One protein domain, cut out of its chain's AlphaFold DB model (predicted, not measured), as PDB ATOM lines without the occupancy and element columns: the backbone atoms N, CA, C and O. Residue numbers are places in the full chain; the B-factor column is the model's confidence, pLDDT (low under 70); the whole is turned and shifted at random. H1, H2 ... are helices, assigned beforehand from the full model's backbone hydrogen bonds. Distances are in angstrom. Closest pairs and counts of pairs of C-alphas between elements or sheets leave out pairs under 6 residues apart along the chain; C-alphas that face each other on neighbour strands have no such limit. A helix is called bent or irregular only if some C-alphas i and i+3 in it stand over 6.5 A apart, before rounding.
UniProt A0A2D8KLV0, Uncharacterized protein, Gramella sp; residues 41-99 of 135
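This is residues 41 to 99 of the 135 residues of an uncharacterized protein of Gramella sp (UniProt A0A2D8KLV0). Three helices follow one another end to end as an open C, with H2 as its back and H1 and H3 as two arms, the space between the arms being empty. The longest helix, H3, meets the end of H2 at a wide V, while H1 makes a corner with the beginning of H2 and stands free as the shorter arm. The printed part has 59 residues with three named helices, in the order H1, H2, H3, and no named strand; the class is all helix. The whole is loose, with a radius of gyration of the C-alphas of 14.4 A, and flat, spanning 39 by 32 by 13 A.

The longest helix is H3, residues 76 to 99, and it has a kink of 25 degrees near residue 86. It is neither bent nor irregular, but only just: C-alphas 86 and 89 are 6.3 A apart. H3 touches H2, residues 55 to 69, and their closest C-alphas are those of Gln 76 and Ala 68, 4.9 A apart. H2 touches H3 with residues 64 to 69 alone, and H3 touches H2 with residues 76 to 80 alone. The lines of H2 and H3 are about perpendicular, at 75 degrees. H1, residues 41 to 53, is close to H2 but not clearly touching it, with 2 pairs of C-alphas within 8 A. Their closest C-alphas, those of Met 51 and Ser 57, are 6.2 A apart, and their lines are about perpendicular, at 77 degrees. H1 and H3 are apart. In H1 each O i to N i+4 pair is within hydrogen-bond range; in H2 10 of 11 such pairs are, and in H3 18 of 20.

H3 runs from C-alpha 76 at (86.348, -12.491, -219.277) to C-alpha 99 at (108.807, -22.466, -242.049), a length of 33.5 A. H2, residues 55 to 69, measures 22.0 A from first to last C-alpha. H1, residues 41 to 53, begins with C-alpha 41 at (85.002, -27.066, -248.573) and measures 17.9 A.

The two C-alphas farthest apart are those of Ala 42 and Asp 72, at 41.1 A. The printed part has no cut. The link from H1 to H2 is tight, with 1 residue, and the link from H2 to H3 is short, with 6. Residues 41 to 60 and residues 84 to 99 stand free. The mean pLDDT of the printed part of this predicted model is 79.1; it is under 70 at residues 47 to 48, 50 to 52 and 91 to 99.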
ATOM      1  N   ALA A  41      84.294 -28.327-248.346       72.38
ATOM      2  CA  ALA A  41      85.002 -27.066-248.573       72.38
ATOM      3  C   ALA A  41      84.115 -25.953-249.170       72.38
ATOM      4  O   ALA A  41      84.196 -24.795-248.763       72.38
ATOM      5  N   ALA A  42      83.236 -26.284-250.118       75.50
ATOM      6  CA  ALA A  42      82.347 -25.318-250.757       75.50
ATOM      7  C   ALA A  42      81.167 -24.920-249.852       75.50
ATOM      8  O   ALA A  42      80.726 -23.773-249.905       75.50
ATOM      9  N   ILE A  43      80.684 -25.830-248.999       73.69
ATOM     10  CA  ILE A  43      79.669 -25.531-247.976       73.69
ATOM     11  C   ILE A  43      80.272 -24.653-246.874       73.69
ATOM     12  O   ILE A  43      79.679 -23.644-246.498       73.69
ATOM     13  N   ILE A  44      81.482 -24.979-246.415       75.19
ATOM     14  CA  ILE A  44      82.234 -24.198-245.430       75.19
ATOM     15  C   ILE A  44      82.504 -22.789-245.957       75.19
ATOM     16  O   ILE A  44      82.316 -21.829-245.221       75.19
ATOM     17  N   ASN A  45      82.894 -22.626-247.222       76.06
ATOM     18  CA  ASN A  45      83.136 -21.301-247.793       76.06
ATOM     19  C   ASN A  45      81.846 -20.488-247.982       76.06
ATOM     20  O   ASN A  45      81.853 -19.280-247.751       76.06
ATOM     21  N   GLU A  46      80.721 -21.125-248.325       76.88
ATOM     22  CA  GLU A  46      79.412 -20.460-248.355       76.88
ATOM     23  C   GLU A  46      78.969 -20.022-246.948       76.88
ATOM     24  O   GLU A  46      78.505 -18.897-246.757       76.88
ATOM     25  N   TYR A  47      79.164 -20.884-245.947       68.00
ATOM     26  CA  TYR A  47      78.881 -20.587-244.545       68.00
ATOM     27  C   TYR A  47      79.786 -19.472-244.004       68.00
ATOM     28  O   TYR A  47      79.284 -18.518-243.418       68.00
ATOM     29  N   LYS A  48      81.094 -19.524-244.282       69.69
ATOM     30  CA  LYS A  48      82.059 -18.455-243.979       69.69
ATOM     31  C   LYS A  48      81.636 -17.139-244.621       69.69
ATOM     32  O   LYS A  48      81.573 -16.132-243.929       69.69
ATOM     33  N   GLY A  49      81.284 -17.147-245.907       72.62
ATOM     34  CA  GLY A  49      80.817 -15.957-246.618       72.62
ATOM     35  C   GLY A  49      79.551 -15.364-246.000       72.62
ATOM     36  O   GLY A  49      79.473 -14.155-245.820       72.62
ATOM     37  N   ARG A  50      78.587 -16.205-245.603       69.75
ATOM     38  CA  ARG A  50      77.347 -15.780-244.929       69.75
ATOM     39  C   ARG A  50      77.583 -15.280-243.501       69.75
ATOM     40  O   ARG A  50      76.925 -14.340-243.065       69.75
ATOM     41  N   MET A  51      78.510 -15.892-242.767       64.00
ATOM     42  CA  MET A  51      78.895 -15.421-241.440       64.00
ATOM     43  C   MET A  51      79.636 -14.087-241.525       64.00
ATOM     44  O   MET A  51      79.296 -13.174-240.787       64.00
ATOM     45  N   LEU A  52      80.588 -13.940-242.446       66.00
ATOM     46  CA  LEU A  52      81.360 -12.708-242.631       66.00
ATOM     47  C   LEU A  52      80.518 -11.562-243.208       66.00
ATOM     48  O   LEU A  52      80.733 -10.413-242.841       66.00
ATOM     49  N   SER A  53      79.537 -11.855-244.067       71.69
ATOM     50  CA  SER A  53      78.649 -10.834-244.639       71.69
ATOM     51  C   SER A  53      77.546 -10.375-243.686       71.69
ATOM     52  O   SER A  53      76.964  -9.310-243.887       71.69
ATOM     53  N   SER A  54      77.244 -11.153-242.643       77.06
ATOM     54  CA  SER A  54      76.243 -10.761-241.659       77.06
ATOM     55  C   SER A  54      76.772  -9.604-240.808       77.06
ATOM     56  O   SER A  54      77.735  -9.786-240.067       77.06
ATOM     57  N   PRO A  55      76.118  -8.432-240.786       73.81
ATOM     58  CA  PRO A  55      76.577  -7.290-239.992       73.81
ATOM     59  C   PRO A  55      76.589  -7.575-238.480       73.81
ATOM     60  O   PRO A  55      77.226  -6.852-237.715       73.81
ATOM     61  N   LYS A  56      75.887  -8.628-238.034       78.69
ATOM     62  CA  LYS A  56      75.865  -9.068-236.636       78.69
ATOM     63  C   LYS A  56      77.118  -9.847-236.237       78.69
ATOM     64  O   LYS A  56      77.463  -9.810-235.064       78.69
ATOM     65  N   SER A  57      77.813 -10.516-237.160       76.00
ATOM     66  CA  SER A  57      79.024 -11.276-236.812       76.00
ATOM     67  C   SER A  57      80.150 -10.358-236.346       76.00
ATOM     68  O   SER A  57      80.792 -10.645-235.341       76.00
ATOM     69  N   ARG A  58      80.314  -9.202-237.002       80.25
ATOM     70  CA  ARG A  58      81.253  -8.160-236.578       80.25
ATOM     71  C   ARG A  58      80.940  -7.648-235.172       80.25
ATOM     72  O   ARG A  58      81.838  -7.598-234.345       80.25
ATOM     73  N   LYS A  59      79.669  -7.342-234.887       84.44
ATOM     74  CA  LYS A  59      79.237  -6.878-233.556       84.44
ATOM     75  C   LYS A  59      79.469  -7.926-232.465       84.44
ATOM     76  O   LYS A  59      79.818  -7.578-231.348       84.44
ATOM     77  N   VAL A  60      79.284  -9.206-232.789       84.81
ATOM     78  CA  VAL A  60      79.564 -10.303-231.851       84.81
ATOM     79  C   VAL A  60      81.063 -10.391-231.557       84.81
ATOM     80  O   VAL A  60      81.433 -10.507-230.396       84.81
ATOM     81  N   LEU A  61      81.926 -10.286-232.572       84.12
ATOM     82  CA  LEU A  61      83.379 -10.263-232.365       84.12
ATOM     83  C   LEU A  61      83.818  -9.067-231.513       84.12
ATOM     84  O   LEU A  61      84.579  -9.251-230.571       84.12
ATOM     85  N   GLU A  62      83.285  -7.880-231.796       87.25
ATOM     86  CA  GLU A  62      83.526  -6.654-231.024       87.25
ATOM     87  C   GLU A  62      83.140  -6.846-229.549       87.25
ATOM     88  O   GLU A  62      83.972  -6.664-228.669       87.25
ATOM     89  N   SER A  63      81.952  -7.402-229.278       88.25
ATOM     90  CA  SER A  63      81.519  -7.691-227.902       88.25
ATOM     91  C   SER A  63      82.384  -8.725-227.167       88.25
ATOM     92  O   SER A  63      82.513  -8.659-225.947       88.25
ATOM     93  N   ILE A  64      82.983  -9.685-227.885       88.94
ATOM     94  CA  ILE A  64      83.896 -10.674-227.292       88.94
ATOM     95  C   ILE A  64      85.225 -10.005-226.927       88.94
ATOM     96  O   ILE A  64      85.776 -10.304-225.870       88.94
ATOM     97  N   PHE A  65      85.732  -9.100-227.767       88.62
ATOM     98  CA  PHE A  65      86.953  -8.353-227.469       88.62
ATOM     99  C   PHE A  65      86.756  -7.364-226.320       88.62
ATOM    100  O   PHE A  65      87.586  -7.331-225.415       88.62
ATOM    101  N   ASP A  66      85.633  -6.649-226.287       92.00
ATOM    102  CA  ASP A  66      85.304  -5.751-225.176       92.00
ATOM    103  C   ASP A  66      85.190  -6.521-223.851       92.00
ATOM    104  O   ASP A  66      85.722  -6.100-222.826       92.00
ATOM    105  N   ALA A  67      84.563  -7.704-223.874       90.69
ATOM    106  CA  ALA A  67      84.482  -8.592-222.715       90.69
ATOM    107  C   ALA A  67      85.841  -9.176-222.290       90.69
ATOM    108  O   ALA A  67      85.995  -9.554-221.134       90.69
ATOM    109  N   ALA A  68      86.805  -9.288-223.208       89.69
ATOM    110  CA  ALA A  68      88.162  -9.750-222.919       89.69
ATOM    111  C   ALA A  68      89.046  -8.647-222.313       89.69
ATOM    112  O   ALA A  68      89.917  -8.949-221.502       89.69
ATOM    113  N   LEU A  69      88.839  -7.392-222.714       90.44
ATOM    114  CA  LEU A  69      89.599  -6.226-222.249       90.44
ATOM    115  C   LEU A  69      89.082  -5.655-220.921       90.44
ATOM    116  O   LEU A  69      89.762  -4.840-220.307       90.44
ATOM    117  N   ASN A  70      87.885  -6.055-220.491       91.94
ATOM    118  CA  ASN A  70      87.283  -5.600-219.248       91.94
ATOM    119  C   ASN A  70      87.490  -6.625-218.122       91.94
ATOM    120  O   ASN A  70      86.863  -7.687-218.128       91.94
ATOM    121  N   ASP A  71      88.325  -6.269-217.147       87.06
ATOM    122  CA  ASP A  71      88.684  -7.116-216.002       87.06
ATOM    123  C   ASP A  71      87.509  -7.400-215.050       87.06
ATOM    124  O   ASP A  71      87.470  -8.443-214.399       87.06
ATOM    125  N   ASP A  72      86.494  -6.532-215.024       90.31
ATOM    126  CA  ASP A  72      85.292  -6.718-214.201       90.31
ATOM    127  C   ASP A  72      84.205  -7.544-214.913       90.31
ATOM    128  O   ASP A  72      83.117  -7.796-214.378       90.31
ATOM    129  N   HIS A  73      84.454  -7.981-216.149       91.75
ATOM    130  CA  HIS A  73      83.468  -8.730-216.907       91.75
ATOM    131  C   HIS A  73      83.382 -10.181-216.416       91.75
ATOM    132  O   HIS A  73      84.308 -10.977-216.564       91.75
ATOM    133  N   LYS A  74      82.200 -10.582-215.925       91.25
ATOM    134  CA  LYS A  74      81.923 -11.919-215.352       91.25
ATOM    135  C   LYS A  74      82.433 -13.104-216.190       91.25
ATOM    136  O   LYS A  74      82.763 -14.148-215.640       91.25
ATOM    137  N   ASN A  75      82.469 -12.953-217.516       90.25
ATOM    138  CA  ASN A  75      82.868 -14.005-218.454       90.25
ATOM    139  C   ASN A  75      84.195 -13.715-219.188       90.25
ATOM    140  O   ASN A  75      84.412 -14.264-220.269       90.25
ATOM    141  N   GLN A  76      85.072 -12.864-218.646       91.31
ATOM    142  CA  GLN A  76      86.348 -12.491-219.277       91.31
ATOM    143  C   GLN A  76      87.214 -13.715-219.631       91.31
ATOM    144  O   GLN A  76      87.669 -13.854-220.766       91.31
ATOM    145  N   ALA A  77      87.355 -14.674-218.709       89.94
ATOM    146  CA  ALA A  77      88.128 -15.898-218.945       89.94
ATOM    147  C   ALA A  77      87.597 -16.727-220.135       89.94
ATOM    148  O   ALA A  77      88.372 -17.303-220.901       89.94
ATOM    149  N   ALA A  78      86.274 -16.757-220.328       89.81
ATOM    150  CA  ALA A  78      85.661 -17.430-221.470       89.81
ATOM    151  C   ALA A  78      85.933 -16.681-222.786       89.81
ATOM    152  O   ALA A  78      86.173 -17.320-223.810       89.81
ATOM    153  N   ALA A  79      85.952 -15.345-222.761       91.56
ATOM    154  CA  ALA A  79      86.322 -14.533-223.918       91.56
ATOM    155  C   ALA A  79      87.785 -14.778-224.327       91.56
ATOM    156  O   ALA A  79      88.054 -15.042-225.499       91.56
ATOM    157  N   TRP A  80      88.719 -14.818-223.370       90.75
ATOM    158  CA  TRP A  80      90.118 -15.177-223.640       90.75
ATOM    159  C   TRP A  80      90.269 -16.582-224.203       90.75
ATOM    160  O   TRP A  80      91.015 -16.779-225.161       90.75
ATOM    161  N   LYS A  81      89.527 -17.558-223.671       91.75
ATOM    162  CA  LYS A  81      89.555 -18.924-224.195       91.75
ATOM    163  C   LYS A  81      89.059 -18.985-225.641       91.75
ATOM    164  O   LYS A  81      89.721 -19.585-226.481       91.75
ATOM    165  N   LEU A  82      87.954 -18.304-225.954       88.50
ATOM    166  CA  LEU A  82      87.420 -18.219-227.317       88.50
ATOM    167  C   LEU A  82      88.396 -17.553-228.291       88.50
ATOM    168  O   LEU A  82      88.502 -17.996-229.433       88.50
ATOM    169  N   VAL A  83      89.106 -16.511-227.862       87.75
ATOM    170  CA  VAL A  83      90.126 -15.845-228.683       87.75
ATOM    171  C   VAL A  83      91.324 -16.776-228.910       87.75
ATOM    172  O   VAL A  83      91.714 -17.006-230.055       87.75
ATOM    173  N   MET A  84      91.851 -17.391-227.849       88.25
ATOM    174  CA  MET A  84      92.991 -18.312-227.931       88.25
ATOM    175  C   MET A  84      92.697 -19.540-228.794       88.25
ATOM    176  O   MET A  84      93.505 -19.893-229.651       88.25
ATOM    177  N   ASP A  85      91.517 -20.147-228.652       86.81
ATOM    178  CA  ASP A  85      91.114 -21.324-229.430       86.81
ATOM    179  C   ASP A  85      90.979 -21.030-230.933       86.81
ATOM    180  O   ASP A  85      90.994 -21.948-231.753       86.81
ATOM    181  N   ARG A  86      90.857 -19.754-231.323       83.81
ATOM    182  CA  ARG A  86      90.774 -19.329-232.730       83.81
ATOM    183  C   ARG A  86      92.110 -18.850-233.299       83.81
ATOM    184  O   ARG A  86      92.339 -19.038-234.493       83.81
ATOM    185  N   ILE A  87      92.983 -18.275-232.472       81.56
ATOM    186  CA  ILE A  87      94.313 -17.796-232.888       81.56
ATOM    187  C   ILE A  87      95.340 -18.936-232.908       81.56
ATOM    188  O   ILE A  87      96.177 -18.992-233.801       81.56
ATOM    189  N   LEU A  88      95.276 -19.887-231.972       78.06
ATOM    190  CA  LEU A  88      96.291 -20.939-231.867       78.06
ATOM    191  C   LEU A  88      96.362 -21.832-233.122       78.06
ATOM    192  O   LEU A  88      97.465 -22.010-233.642       78.06
ATOM    193  N   PRO A  89      95.246 -22.350-233.677       79.94
ATOM    194  CA  PRO A  89      95.320 -23.201-234.863       79.94
ATOM    195  C   PRO A  89      95.901 -22.464-236.073       79.94
ATOM    196  O   PRO A  89      96.709 -23.024-236.803       79.94
ATOM    197  N   THR A  90      95.526 -21.197-236.270       74.56
ATOM    198  CA  THR A  90      96.011 -20.384-237.395       74.56
ATOM    199  C   THR A  90      97.488 -20.046-237.248       74.56
ATOM    200  O   THR A  90      98.230 -20.211-238.209       74.56
ATOM    201  N   ALA A  91      97.947 -19.710-236.041       66.62
ATOM    202  CA  ALA A  91      99.358 -19.453-235.767       66.62
ATOM    203  C   ALA A  91     100.250 -20.678-236.033       66.62
ATOM    204  O   ALA A  91     101.377 -20.529-236.502       66.62
ATOM    205  N   VAL A  92      99.772 -21.898-235.760       67.00
ATOM    206  CA  VAL A  92     100.529 -23.124-236.066       67.00
ATOM    207  C   VAL A  92     100.633 -23.337-237.577       67.00
ATOM    208  O   VAL A  92     101.724 -23.616-238.061       67.00
ATOM    209  N   PHE A  93      99.550 -23.132-238.334       60.34
ATOM    210  CA  PHE A  93      99.588 -23.242-239.796       60.34
ATOM    211  C   PHE A  93     100.400 -22.133-240.460       60.34
ATOM    212  O   PHE A  93     101.107 -22.405-241.419       60.34
ATOM    213  N   GLU A  94     100.346 -20.897-239.967       61.38
ATOM    214  CA  GLU A  94     101.188 -19.818-240.491       61.38
ATOM    215  C   GLU A  94     102.665 -20.117-240.243       61.38
ATOM    216  O   GLU A  94     103.472 -19.969-241.151       61.38
ATOM    217  N   ASN A  95     103.028 -20.632-239.067       61.31
ATOM    218  CA  ASN A  95     104.397 -21.071-238.812       61.31
ATOM    219  C   ASN A  95     104.803 -22.277-239.663       61.31
ATOM    220  O   ASN A  95     105.942 -22.317-240.107       61.31
ATOM    221  N   ASP A  96     103.918 -23.241-239.905       58.47
ATOM    222  CA  ASP A  96     104.217 -24.422-240.724       58.47
ATOM    223  C   ASP A  96     104.287 -24.083-242.223       58.47
ATOM    224  O   ASP A  96     105.122 -24.605-242.944       58.47
ATOM    225  N   VAL A  97     103.497 -23.120-242.702       57.28
ATOM    226  CA  VAL A  97     103.563 -22.619-244.086       57.28
ATOM    227  C   VAL A  97     104.758 -21.683-244.287       57.28
ATOM    228  O   VAL A  97     105.415 -21.749-245.323       57.28
ATOM    229  N   VAL A  98     105.080 -20.830-243.308       56.41
ATOM    230  CA  VAL A  98     106.222 -19.904-243.381       56.41
ATOM    231  C   VAL A  98     107.551 -20.634-243.157       56.41
ATOM    232  O   VAL A  98     108.525 -20.333-243.841       56.41
ATOM    233  N   LYS A  99     107.611 -21.622-242.253       57.59
ATOM    234  CA  LYS A  99     108.807 -22.466-242.049       57.59
ATOM    235  C   LYS A  99     108.887 -23.629-243.044       57.59
ATOM    236  O   LYS A  99     109.978 -24.120-243.300       57.59
TER     237      LYS A  99